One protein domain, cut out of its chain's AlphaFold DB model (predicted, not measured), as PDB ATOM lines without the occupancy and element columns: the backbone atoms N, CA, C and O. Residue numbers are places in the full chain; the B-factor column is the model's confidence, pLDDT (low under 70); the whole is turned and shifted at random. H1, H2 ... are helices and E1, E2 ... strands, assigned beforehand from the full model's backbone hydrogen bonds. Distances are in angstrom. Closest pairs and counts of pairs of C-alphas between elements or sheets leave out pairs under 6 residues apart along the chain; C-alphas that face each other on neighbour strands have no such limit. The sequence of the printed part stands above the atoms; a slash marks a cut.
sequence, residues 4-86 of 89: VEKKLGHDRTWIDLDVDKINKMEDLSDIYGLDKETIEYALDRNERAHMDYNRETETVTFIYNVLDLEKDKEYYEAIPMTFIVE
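AT A GLANCE: This is residues 4 to 86 of the 89 residues of the protein "CorA-like domain protein" of Streptococcus oralis SK255 (UniProt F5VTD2). A long three-stranded sheet, E3, E4 and E5, has the short helix H2 packed over one of its faces, while the small hairpin of E1 and E2 lies off to the side of E5, and H1 sits across from H2 at a wide angle. The turn between E4 and E5 sticks out at one end of the long axis with residues 70 to 75. The printed part has 83 residues, with two named helices and five named strands in the order E1, E2, H1, H2, E3, E4, E5; the larger sheet runs E3, E4, E5 and the smaller E1, E2, both antiparallel, and the class is mixed, helices and strands. It is only just compact, close to loose, with a radius of gyration of the C-alphas of 14.1 A, and elongated, spanning 43 by 25 by 25 A.

HOW THE PARTS SIT: E1, residues 4 to 8, and E2, residues 12 to 17, form an antiparallel hairpin at 161 degrees, with N 6 and O 14 at 2.8 A, within hydrogen-bond range. H1, residues 26 to 32, and H2, residues 36 to 43, only just touch, with 3 pairs of C-alphas within 8 A; the closest are those of Ser 29 and Lys 36, 6.9 A apart, and the lines are about perpendicular at 81 degrees. Every O i to N i+4 pair in H2 is within hydrogen-bond range; in H1 2 of 3 are. E3, residues 50 to 54, E4, residues 59 to 67, and E5, residues 78 to 85, form a meander, each strand the antiparallel neighbour of the one before. The hairpin E3 and E4 has N 52 and O 61 at 2.9 A, and the hairpin E4 and E5 has N 62 and O 83 at 2.8 A, both within hydrogen-bond range. H2 is on this sheet at a height over the sheet of 9.2 A, over E4 and only just not over E5, on which 2 of its C-alphas fall. It runs along the strands, at 13 degrees to E4 on the local plane. The closest C-alphas of H2 and E5 are those of Ala 42 and Thr 82, 5.6 A apart. H1 is not on the sheet. E2 and E5 are near each other, with 7 pairs of C-alphas within 10 A.

IN THESE COORDINATES: E1 begins at C-alpha 4, (-55.588, -18.309, -10.653), and E2 is 16.1 A long. H1 measures 10.4 A and H2 10.6 A. E4 is 25.6 A long, from C-alpha 59 at (-42.870, -4.659, -19.186). E5 is 22.6 A long and ends at C-alpha 85, (-47.413, -5.820, -15.843).

THE WHOLE: The two C-alphas farthest apart are those of His 10 and Glu 74, at 44.9 A. The printed part has no cut, and no link is long. The mean pLDDT of the printed part is 83.2; residues 23 to 27, residue 31 and residues 71 to 73 are under 70.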
ATOM      1  N   VAL A   4     -54.218 -18.842 -10.535       83.00
ATOM      2  CA  VAL A   4     -55.588 -18.309 -10.653       83.00
ATOM      3  C   VAL A   4     -55.605 -17.285 -11.780       83.00
ATOM      4  O   VAL A   4     -54.851 -16.321 -11.733       83.00
ATOM      5  N   GLU A   5     -56.506 -17.437 -12.751       86.69
ATOM      6  CA  GLU A   5     -56.750 -16.410 -13.768       86.69
ATOM      7  C   GLU A   5     -58.063 -15.671 -13.483       86.69
ATOM      8  O   GLU A   5     -59.109 -16.282 -13.241       86.69
ATOM      9  N   LYS A   6     -58.031 -14.339 -13.545       91.00
ATOM     10  CA  LYS A   6     -59.212 -13.484 -13.430       91.00
ATOM     11  C   LYS A   6     -59.205 -12.420 -14.519       91.00
ATOM     12  O   LYS A   6     -58.323 -11.567 -14.557       91.00
ATOM     13  N   LYS A   7     -60.241 -12.399 -15.361       90.44
ATOM     14  CA  LYS A   7     -60.438 -11.300 -16.313       90.44
ATOM     15  C   LYS A   7     -60.699  -9.989 -15.572       90.44
ATOM     16  O   LYS A   7     -61.578  -9.897 -14.711       90.44
ATOM     17  N   LEU A   8     -59.930  -8.976 -15.935       86.00
ATOM     18  CA  LEU A   8     -60.150  -7.579 -15.605       86.00
ATOM     19  C   LEU A   8     -60.809  -6.925 -16.834       86.00
ATOM     20  O   LEU A   8     -60.546  -7.312 -17.968       86.00
ATOM     21  N   GLY A   9     -61.711  -5.959 -16.648       85.38
ATOM     22  CA  GLY A   9     -62.392  -5.326 -17.790       85.38
ATOM     23  C   GLY A   9     -61.407  -4.722 -18.804       85.38
ATOM     24  O   GLY A   9     -60.294  -4.354 -18.422       85.38
ATOM     25  N   HIS A  10     -61.840  -4.543 -20.056       83.19
ATOM     26  CA  HIS A  10     -61.006  -4.070 -21.176       83.19
ATOM     27  C   HIS A  10     -59.836  -5.017 -21.507       83.19
ATOM     28  O   HIS A  10     -58.689  -4.587 -21.489       83.19
ATOM     29  N   ASP A  11     -60.135  -6.300 -21.736       84.38
ATOM     30  CA  ASP A  11     -59.200  -7.342 -22.210       84.38
ATOM     31  C   ASP A  11     -57.947  -7.583 -21.351       84.38
ATOM     32  O   ASP A  11     -56.994  -8.243 -21.759       84.38
ATOM     33  N   ARG A  12     -57.971  -7.114 -20.104       88.19
ATOM     34  CA  ARG A  12     -56.894  -7.319 -19.138       88.19
ATOM     35  C   ARG A  12     -57.116  -8.612 -18.372       88.19
ATOM     36  O   ARG A  12     -58.244  -9.041 -18.138       88.19
ATOM     37  N   THR A  13     -56.033  -9.229 -17.931       89.69
ATOM     38  CA  THR A  13     -56.095 -10.470 -17.161       89.69
ATOM     39  C   THR A  13     -55.173 -10.344 -15.955       89.69
ATOM     40  O   THR A  13     -54.054  -9.869 -16.083       89.69
ATOM     41  N   TRP A  14     -55.671 -10.720 -14.780       91.00
ATOM     42  CA  TRP A  14     -54.870 -10.905 -13.577       91.00
ATOM     43  C   TRP A  14     -54.537 -12.381 -13.438       91.00
ATOM     44  O   TRP A  14     -55.453 -13.210 -13.454       91.00
ATOM     45  N   ILE A  15     -53.259 -12.696 -13.279       87.50
ATOM     46  CA  ILE A  15     -52.773 -14.055 -13.080       87.50
ATOM     47  C   ILE A  15     -52.038 -14.077 -11.742       87.50
ATOM     48  O   ILE A  15     -51.113 -13.302 -11.524       87.50
ATOM     49  N   ASP A  16     -52.493 -14.933 -10.836       89.00
ATOM     50  CA  ASP A  16     -51.836 -15.205  -9.559       89.00
ATOM     51  C   ASP A  16     -51.079 -16.528  -9.682       89.00
ATOM     52  O   ASP A  16     -51.691 -17.550 -10.009       89.00
ATOM     53  N   LEU A  17     -49.761 -16.493  -9.484       84.81
ATOM     54  CA  LEU A  17     -48.853 -17.618  -9.683       84.81
ATOM     55  C   LEU A  17     -48.292 -18.086  -8.344       84.81
ATOM     56  O   LEU A  17     -47.661 -17.327  -7.613       84.81
ATOM     57  N   ASP A  18     -48.457 -19.375  -8.066       83.75
ATOM     58  CA  ASP A  18     -47.849 -20.014  -6.905       83.75
ATOM     59  C   ASP A  18     -46.459 -20.536  -7.293       83.75
ATOM     60  O   ASP A  18     -46.320 -21.646  -7.816       83.75
ATOM     61  N   VAL A  19     -45.436 -19.702  -7.081       74.94
ATOM     62  CA  VAL A  19     -44.041 -19.984  -7.469       74.94
ATOM     63  C   VAL A  19     -43.493 -21.269  -6.857       74.94
ATOM     64  O   VAL A  19     -42.740 -21.981  -7.512       74.94
ATOM     65  N   ASP A  20     -43.949 -21.647  -5.663       76.62
ATOM     66  CA  ASP A  20     -43.522 -22.879  -4.994       76.62
ATOM     67  C   ASP A  20     -44.091 -24.143  -5.655       76.62
ATOM     68  O   ASP A  20     -43.614 -25.256  -5.420       76.62
ATOM     69  N   LYS A  21     -45.118 -23.991  -6.497       74.25
ATOM     70  CA  LYS A  21     -45.688 -25.071  -7.312       74.25
ATOM     71  C   LYS A  21     -45.173 -25.065  -8.753       74.25
ATOM     72  O   LYS A  21     -45.440 -26.027  -9.479       74.25
ATOM     73  N   ILE A  22     -44.440 -24.028  -9.169       70.12
ATOM     74  CA  ILE A  22     -43.844 -23.917 -10.503       70.12
ATOM     75  C   ILE A  22     -42.488 -24.628 -10.488       70.12
ATOM     76  O   ILE A  22     -41.504 -24.146  -9.944       70.12
ATOM     77  N   ASN A  23     -42.436 -25.812 -11.101       58.12
ATOM     78  CA  ASN A  23     -41.235 -26.653 -11.103       58.12
ATOM     79  C   ASN A  23     -40.290 -26.394 -12.295       58.12
ATOM     80  O   ASN A  23     -39.229 -27.017 -12.351       58.12
ATOM     81  N   LYS A  24     -40.657 -25.544 -13.272       60.84
ATOM     82  CA  LYS A  24     -39.865 -25.307 -14.494       60.84
ATOM     83  C   LYS A  24     -39.963 -23.860 -14.986       60.84
ATOM     84  O   LYS A  24     -41.055 -23.365 -15.227       60.84
ATOM     85  N   MET A  25     -38.806 -23.223 -15.192       61.81
ATOM     86  CA  MET A  25     -38.679 -21.876 -15.778       61.81
ATOM     87  C   MET A  25     -39.260 -21.777 -17.199       61.81
ATOM     88  O   MET A  25     -39.778 -20.730 -17.572       61.81
ATOM     89  N   GLU A  26     -39.189 -22.863 -17.976       60.38
ATOM     90  CA  GLU A  26     -39.659 -22.917 -19.372       60.38
ATOM     91  C   GLU A  26     -41.172 -22.665 -19.494       60.38
ATOM     92  O   GLU A  26     -41.608 -22.047 -20.459       60.38
ATOM     93  N   ASP A  27     -41.964 -23.034 -18.479       66.12
ATOM     94  CA  ASP A  27     -43.420 -22.851 -18.513       66.12
ATOM     95  C   ASP A  27     -43.823 -21.365 -18.414       66.12
ATOM     96  O   ASP A  27     -44.884 -20.983 -18.892       66.12
ATOM     97  N   LEU A  28     -43.007 -20.501 -17.801       72.12
ATOM     98  CA  LEU A  28     -43.379 -19.099 -17.578       72.12
ATOM     99  C   LEU A  28     -43.089 -18.199 -18.776       72.12
ATOM    100  O   LEU A  28     -43.887 -17.312 -19.072       72.12
ATOM    101  N   SER A  29     -41.977 -18.445 -19.470       74.00
ATOM    102  CA  SER A  29     -41.604 -17.654 -20.644       74.00
ATOM    103  C   SER A  29     -42.557 -17.917 -21.812       74.00
ATOM    104  O   SER A  29     -43.115 -16.980 -22.379       74.00
ATOM    105  N   ASP A  30     -42.841 -19.192 -22.098       70.44
ATOM    106  CA  ASP A  30     -43.685 -19.586 -23.232       70.44
ATOM    107  C   ASP A  30     -45.171 -19.248 -23.030       70.44
ATOM    108  O   ASP A  30     -45.881 -18.970 -23.998       70.44
ATOM    109  N   ILE A  31     -45.671 -19.292 -21.788       69.94
ATOM    110  CA  ILE A  31     -47.099 -19.077 -21.496       69.94
ATOM    111  C   ILE A  31     -47.421 -17.591 -21.325       69.94
ATOM    112  O   ILE A  31     -48.509 -17.163 -21.716       69.94
ATOM    113  N   TYR A  32     -46.506 -16.819 -20.733       74.88
ATOM    114  CA  TYR A  32     -46.796 -15.452 -20.299       74.88
ATOM    115  C   TYR A  32     -45.963 -14.372 -20.987       74.88
ATOM    116  O   TYR A  32     -46.203 -13.213 -20.694       74.88
ATOM    117  N   GLY A  33     -45.029 -14.718 -21.884       75.25
ATOM    118  CA  GLY A  33     -44.213 -13.726 -22.601       75.25
ATOM    119  C   GLY A  33     -43.047 -13.157 -21.788       75.25
ATOM    120  O   GLY A  33     -42.272 -12.347 -22.294       75.25
ATOM    121  N   LEU A  34     -42.868 -13.639 -20.556       80.75
ATOM    122  CA  LEU A  34     -41.846 -13.151 -19.642       80.75
ATOM    123  C   LEU A  34     -40.444 -13.510 -20.132       80.75
ATOM    124  O   LEU A  34     -40.140 -14.665 -20.453       80.75
ATOM    125  N   ASP A  35     -39.564 -12.516 -20.133       80.75
ATOM    126  CA  ASP A  35     -38.157 -12.733 -20.411       80.75
ATOM    127  C   ASP A  35     -37.469 -13.476 -19.247       80.75
ATOM    128  O   ASP A  35     -37.955 -13.544 -18.112       80.75
ATOM    129  N   LYS A  36     -36.308 -14.062 -19.544       82.56
ATOM    130  CA  LYS A  36     -35.567 -14.902 -18.597       82.56
ATOM    131  C   LYS A  36     -35.111 -14.140 -17.351       82.56
ATOM    132  O   LYS A  36     -35.101 -14.725 -16.273       82.56
ATOM    133  N   GLU A  37     -34.721 -12.879 -17.500       83.56
ATOM    134  CA  GLU A  37     -34.219 -12.046 -16.405       83.56
ATOM    135  C   GLU A  37     -35.361 -11.711 -15.436       83.56
ATOM    136  O   GLU A  37     -35.239 -11.949 -14.235       83.56
ATOM    137  N   THR A  38     -36.529 -11.323 -15.958       84.06
ATOM    138  CA  THR A  38     -37.746 -11.113 -15.155       84.06
ATOM    139  C   THR A  38     -38.160 -12.375 -14.384       84.06
ATOM    140  O   THR A  38     -38.530 -12.290 -13.209       84.06
ATOM    141  N   ILE A  39     -38.075 -13.561 -15.002       83.75
ATOM    142  CA  ILE A  39     -38.369 -14.838 -14.327       83.75
ATOM    143  C   ILE A  39     -37.342 -15.139 -13.229       83.75
ATOM    144  O   ILE A  39     -37.723 -15.568 -12.141       83.75
ATOM    145  N   GLU A  40     -36.048 -14.929 -13.489       85.69
ATOM    146  CA  GLU A  40     -34.990 -15.158 -12.498       85.69
ATOM    147  C   GLU A  40     -35.187 -14.279 -11.259       85.69
ATOM    148  O   GLU A  40     -35.144 -14.796 -10.142       85.69
ATOM    149  N   TYR A  41     -35.518 -12.998 -11.445       83.75
ATOM    150  CA  TYR A  41     -35.844 -12.098 -10.339       83.75
ATOM    151  C   TYR A  41     -37.112 -12.503  -9.586       83.75
ATOM    152  O   TYR A  41     -37.152 -12.443  -8.359       83.75
ATOM    153  N   ALA A  42     -38.155 -12.944 -10.294       82.31
ATOM    154  CA  ALA A  42     -39.402 -13.370  -9.663       82.31
ATOM    155  C   ALA A  42     -39.244 -14.632  -8.795       82.31
ATOM    156  O   ALA A  42     -40.022 -14.831  -7.862       82.31
ATOM    157  N   LEU A  43     -38.259 -15.483  -9.105       83.25
ATOM    158  CA  LEU A  43     -37.996 -16.736  -8.394       83.25
ATOM    159  C   LEU A  43     -36.918 -16.612  -7.301       83.25
ATOM    160  O   LEU A  43     -36.818 -17.508  -6.457       83.25
ATOM    161  N   ASP A  44     -36.113 -15.544  -7.285       85.69
ATOM    162  CA  ASP A  44     -35.082 -15.360  -6.260       85.69
ATOM    163  C   ASP A  44     -35.678 -14.871  -4.933       85.69
ATOM    164  O   ASP A  44     -36.114 -13.732  -4.765       85.69
ATOM    165  N   ARG A  45     -35.623 -15.747  -3.927       84.19
ATOM    166  CA  ARG A  45     -36.088 -15.474  -2.561       84.19
ATOM    167  C   ARG A  45     -35.252 -14.429  -1.812       84.19
ATOM    168  O   ARG A  45     -35.674 -13.989  -0.747       84.19
ATOM    169  N   ASN A  46     -34.081 -14.053  -2.324       86.38
ATOM    170  CA  ASN A  46     -33.205 -13.037  -1.732       86.38
ATOM    171  C   ASN A  46     -33.205 -11.719  -2.513       86.38
ATOM    172  O   ASN A  46     -32.427 -10.818  -2.168       86.38
ATOM    173  N   GLU A  47     -34.042 -11.602  -3.546       89.00
ATOM    174  CA  GLU A  47     -34.092 -10.404  -4.371       89.00
ATOM    175  C   GLU A  47     -34.504  -9.191  -3.533       89.00
ATOM    176  O   GLU A  47     -35.346  -9.259  -2.629       89.00
ATOM    177  N   ARG A  48     -33.861  -8.051  -3.790       90.50
ATOM    178  CA  ARG A  48     -34.144  -6.830  -3.033       90.50
ATOM    179  C   ARG A  48     -35.375  -6.160  -3.605       90.50
ATOM    180  O   ARG A  48     -35.579  -6.157  -4.809       90.50
ATOM    181  N   ALA A  49     -36.141  -5.483  -2.757       92.81
ATOM    182  CA  ALA A  49     -37.251  -4.676  -3.237       92.81
ATOM    183  C   ALA A  49     -36.760  -3.585  -4.208       92.81
ATOM    184  O   ALA A  49     -35.925  -2.750  -3.843       92.81
ATOM    185  N   HIS A  50     -37.286  -3.596  -5.429       94.50
ATOM    186  CA  HIS A  50     -36.987  -2.626  -6.477       94.50
ATOM    187  C   HIS A  50     -38.101  -2.602  -7.534       94.50
ATOM    188  O   HIS A  50     -39.068  -3.362  -7.469       94.50
ATOM    189  N   MET A  51     -37.980  -1.681  -8.485       93.81
ATOM    190  CA  MET A  51     -38.850  -1.577  -9.651       93.81
ATOM    191  C   MET A  51     -37.966  -1.466 -10.885       93.81
ATOM    192  O   MET A  51     -37.021  -0.674 -10.871       93.81
ATOM    193  N   ASP A  52     -38.317  -2.200 -11.932       91.94
ATOM    194  CA  ASP A  52     -37.679  -2.098 -13.236       91.94
ATOM    195  C   ASP A  52     -38.710  -1.854 -14.346       91.94
ATOM    196  O   ASP A  52     -39.885  -2.215 -14.231       91.94
ATOM    197  N   TYR A  53     -38.262  -1.193 -15.411       91.88
ATOM    198  CA  TYR A  53     -39.034  -0.957 -16.620       91.88
ATOM    199  C   TYR A  53     -38.210  -1.310 -17.854       91.88
ATOM    200  O   TYR A  53     -37.289  -0.579 -18.240       91.88
ATOM    201  N   ASN A  54     -38.610  -2.385 -18.529       88.06
ATOM    202  CA  ASN A  54     -38.042  -2.759 -19.810       88.06
ATOM    203  C   ASN A  54     -38.751  -1.984 -20.928       88.06
ATOM    204  O   ASN A  54     -39.923  -2.197 -21.233       88.06
ATOM    205  N   ARG A  55     -38.026  -1.059 -21.566       88.50
ATOM    206  CA  ARG A  55     -38.575  -0.218 -22.638       88.50
ATOM    207  C   ARG A  55     -38.844  -0.985 -23.935       88.50
ATOM    208  O   ARG A  55     -39.668  -0.526 -24.719       88.50
ATOM    209  N   GLU A  56     -38.126  -2.074 -24.197       86.50
ATOM    210  CA  GLU A  56     -38.273  -2.847 -25.436       86.50
ATOM    211  C   GLU A  56     -39.540  -3.700 -25.414       86.50
ATOM    212  O   GLU A  56     -40.231  -3.786 -26.427       86.50
ATOM    213  N   THR A  57     -39.861  -4.280 -24.256       83.81
ATOM    214  CA  THR A  57     -41.050  -5.123 -24.060       83.81
ATOM    215  C   THR A  57     -42.236  -4.367 -23.455       83.81
ATOM    216  O   THR A  57     -43.330  -4.911 -23.373       83.81
ATOM    217  N   GLU A  58     -42.032  -3.117 -23.024       88.94
ATOM    218  CA  GLU A  58     -43.003  -2.320 -22.258       88.94
ATOM    219  C   GLU A  58     -43.438  -2.994 -20.938       88.94
ATOM    220  O   GLU A  58     -44.482  -2.664 -20.370       88.94
ATOM    221  N   THR A  59     -42.615  -3.912 -20.422       88.88
ATOM    222  CA  THR A  59     -42.870  -4.659 -19.186       88.88
ATOM    223  C   THR A  59     -42.443  -3.845 -17.970       88.88
ATOM    224  O   THR A  59     -41.337  -3.298 -17.920       88.88
ATOM    225  N   VAL A  60     -43.310  -3.789 -16.961       92.44
ATOM    226  CA  VAL A  60     -42.994  -3.211 -15.650       92.44
ATOM    227  C   VAL A  60     -42.947  -4.327 -14.614       92.44
ATOM    228  O   VAL A  60     -43.931  -5.052 -14.451       92.44
ATOM    229  N   THR A  61     -41.851  -4.403 -13.866       92.19
ATOM    230  CA  THR A  61     -41.662  -5.378 -12.786       92.19
ATOM    231  C   THR A  61     -41.513  -4.651 -11.456       92.19
ATOM    232  O   THR A  61     -40.708  -3.729 -11.321       92.19
ATOM    233  N   PHE A  62     -42.287  -5.063 -10.456       95.00
ATOM    234  CA  PHE A  62     -42.191  -4.579  -9.083       95.00
ATOM    235  C   PHE A  62     -41.889  -5.739  -8.147       95.00
ATOM    236  O   PHE A  62     -42.613  -6.730  -8.149       95.00
ATOM    237  N   ILE A  63     -40.887  -5.577  -7.290       93.50
ATOM    238  CA  ILE A  63     -40.558  -6.535  -6.237       93.50
ATOM    239  C   ILE A  63     -40.705  -5.829  -4.897       93.50
ATOM    240  O   ILE A  63     -40.060  -4.811  -4.633       93.50
ATOM    241  N   TYR A  64     -41.575  -6.366  -4.049       93.06
ATOM    242  CA  TYR A  64     -41.825  -5.863  -2.704       93.06
ATOM    243  C   TYR A  64     -41.497  -6.925  -1.672       93.06
ATOM    244  O   TYR A  64     -41.863  -8.081  -1.830       93.06
ATOM    245  N   ASN A  65     -40.906  -6.509  -0.558       90.94
ATOM    246  CA  ASN A  65     -40.785  -7.378   0.603       90.94
ATOM    247  C   ASN A  65     -42.087  -7.317   1.399       90.94
ATOM    248  O   ASN A  65     -42.441  -6.266   1.940       90.94
ATOM    249  N   VAL A  66     -42.795  -8.439   1.469       89.81
ATOM    250  CA  VAL A  66     -44.009  -8.597   2.273       89.81
ATOM    251  C   VAL A  66     -43.696  -9.419   3.514       89.81
ATOM    252  O   VAL A  66     -42.814 -10.274   3.496       89.81
ATOM    253  N   LEU A  67     -44.397  -9.147   4.614       88.69
ATOM    254  CA  LEU A  67     -44.256  -9.961   5.818       88.69
ATOM    255  C   LEU A  67     -44.747 -11.375   5.532       88.69
ATOM    256  O   LEU A  67     -45.861 -11.554   5.038       88.69
ATOM    257  N   ASP A  68     -43.937 -12.357   5.900       86.69
ATOM    258  CA  ASP A  68     -44.384 -13.735   5.953       86.69
ATOM    259  C   ASP A  68     -45.275 -13.915   7.188       86.69
ATOM    260  O   ASP A  68     -44.828 -13.810   8.334       86.69
ATOM    261  N   LEU A  69     -46.570 -14.099   6.935       82.56
ATOM    262  CA  LEU A  69     -47.603 -14.236   7.960       82.56
ATOM    263  C   LEU A  69     -47.947 -15.701   8.254       82.56
ATOM    264  O   LEU A  69     -48.925 -15.956   8.970       82.56
ATOM    265  N   GLU A  70     -47.195 -16.664   7.708       78.19
ATOM    266  CA  GLU A  70     -47.369 -18.063   8.081       78.19
ATOM    267  C   GLU A  70     -47.165 -18.235   9.595       78.19
ATOM    268  O   GLU A  70     -46.226 -17.720  10.207       78.19
ATOM    269  N   LYS A  71     -48.136 -18.894  10.235       63.50
ATOM    270  CA  LYS A  71     -48.219 -18.974  11.697       63.50
ATOM    271  C   LYS A  71     -47.148 -19.922  12.248       63.50
ATOM    272  O   LYS A  71     -46.888 -20.955  11.644       63.50
ATOM    273  N   ASP A  72     -46.620 -19.577  13.427       64.38
ATOM    274  CA  ASP A  72     -45.582 -20.282  14.212       64.38
ATOM    275  C   ASP A  72     -44.104 -20.015  13.852       64.38
ATOM    276  O   ASP A  72     -43.247 -20.875  14.053       64.38
ATOM    277  N   LYS A  73     -43.751 -18.796  13.421       69.50
ATOM    278  CA  LYS A  73     -42.346 -18.339  13.445       69.50
ATOM    279  C   LYS A  73     -42.040 -17.542  14.720       69.50
ATOM    280  O   LYS A  73     -42.803 -16.663  15.113       69.50
ATOM    281  N   GLU A  74     -40.902 -17.828  15.360       77.50
ATOM    282  CA  GLU A  74     -40.401 -17.064  16.522       77.50
ATOM    283  C   GLU A  74     -39.894 -15.656  16.142       77.50
ATOM    284  O   GLU A  74     -39.667 -14.817  17.015       77.50
ATOM    285  N   TYR A  75     -39.721 -15.382  14.846       76.88
ATOM    286  CA  TYR A  75     -39.238 -14.114  14.308       76.88
ATOM    287  C   TYR A  75     -40.009 -13.716  13.046       76.88
ATOM    288  O   TYR A  75     -40.542 -14.562  12.330       76.88
ATOM    289  N   TYR A  76     -40.043 -12.411  12.768       78.31
ATOM    290  CA  TYR A  76     -40.594 -11.889  11.521       78.31
ATOM    291  C   TYR A  76     -39.595 -12.090  10.384       78.31
ATOM    292  O   TYR A  76     -38.449 -11.647  10.472       78.31
ATOM    293  N   GLU A  77     -40.054 -12.722   9.313       84.25
ATOM    294  CA  GLU A  77     -39.343 -12.843   8.047       84.25
ATOM    295  C   GLU A  77     -40.099 -12.041   6.985       84.25
ATOM    296  O   GLU A  77     -41.322 -11.893   7.060       84.25
ATOM    297  N   ALA A  78     -39.371 -11.479   6.025       87.25
ATOM    298  CA  ALA A  78     -39.967 -10.847   4.862       87.25
ATOM    299  C   ALA A  78     -39.586 -11.649   3.622       87.25
ATOM    300  O   ALA A  78     -38.417 -11.991   3.455       87.25
ATOM    301  N   ILE A  79     -40.571 -11.925   2.776       87.25
ATOM    302  CA  ILE A  79     -40.404 -12.653   1.520       87.25
ATOM    303  C   ILE A  79     -40.654 -11.702   0.346       87.25
ATOM    304  O   ILE A  79     -41.489 -10.797   0.467       87.25
ATOM    305  N   PRO A  80     -39.948 -11.864  -0.782       90.50
ATOM    306  CA  PRO A  80     -40.232 -11.085  -1.973       90.50
ATOM    307  C   PRO A  80     -41.573 -11.513  -2.581       90.50
ATOM    308  O   PRO A  80     -41.906 -12.694  -2.660       90.50
ATOM    309  N   MET A  81     -42.346 -10.525  -3.016       91.19
ATOM    310  CA  MET A  81     -43.555 -10.670  -3.811       91.19
ATOM    311  C   MET A  81     -43.392  -9.838  -5.077       91.19
ATOM    312  O   MET A  81     -43.175  -8.624  -5.008       91.19
ATOM    313  N   THR A  82     -43.526 -10.505  -6.217       91.44
ATOM    314  CA  THR A  82     -43.263  -9.919  -7.531       91.44
ATOM    315  C   THR A  82     -44.568  -9.668  -8.275       91.44
ATOM    316  O   THR A  82     -45.410 -10.556  -8.393       91.44
ATOM    317  N   PHE A  83     -44.737  -8.450  -8.785       93.06
ATOM    318  CA  PHE A  83     -45.836  -8.056  -9.662       93.06
ATOM    319  C   PHE A  83     -45.272  -7.673 -11.019       93.06
ATOM    320  O   PHE A  83     -44.400  -6.809 -11.100       93.06
ATOM    321  N   ILE A  84     -45.809  -8.277 -12.073       90.81
ATOM    322  CA  ILE A  84     -45.405  -7.992 -13.446       90.81
ATOM    323  C   ILE A  84     -46.621  -7.479 -14.206       90.81
ATOM    324  O   ILE A  84     -47.709  -8.054 -14.130       90.81
ATOM    325  N   VAL A  85     -46.437  -6.366 -14.907       91.38
ATOM    326  CA  VAL A  85     -47.413  -5.820 -15.843       91.38
ATOM    327  C   VAL A  85     -46.800  -5.891 -17.225       91.38
ATOM    328  O   VAL A  85     -45.788  -5.250 -17.491       91.38
ATOM    329  N   GLU A  86     -47.448  -6.650 -18.092       87.56
ATOM    330  CA  GLU A  86     -47.065  -6.814 -19.486       87.56
ATOM    331  C   GLU A  86     -48.247  -6.452 -20.385       87.56
ATOM    332  O   GLU A  86     -49.419  -6.584 -20.003       87.56
TER     333      GLU A  86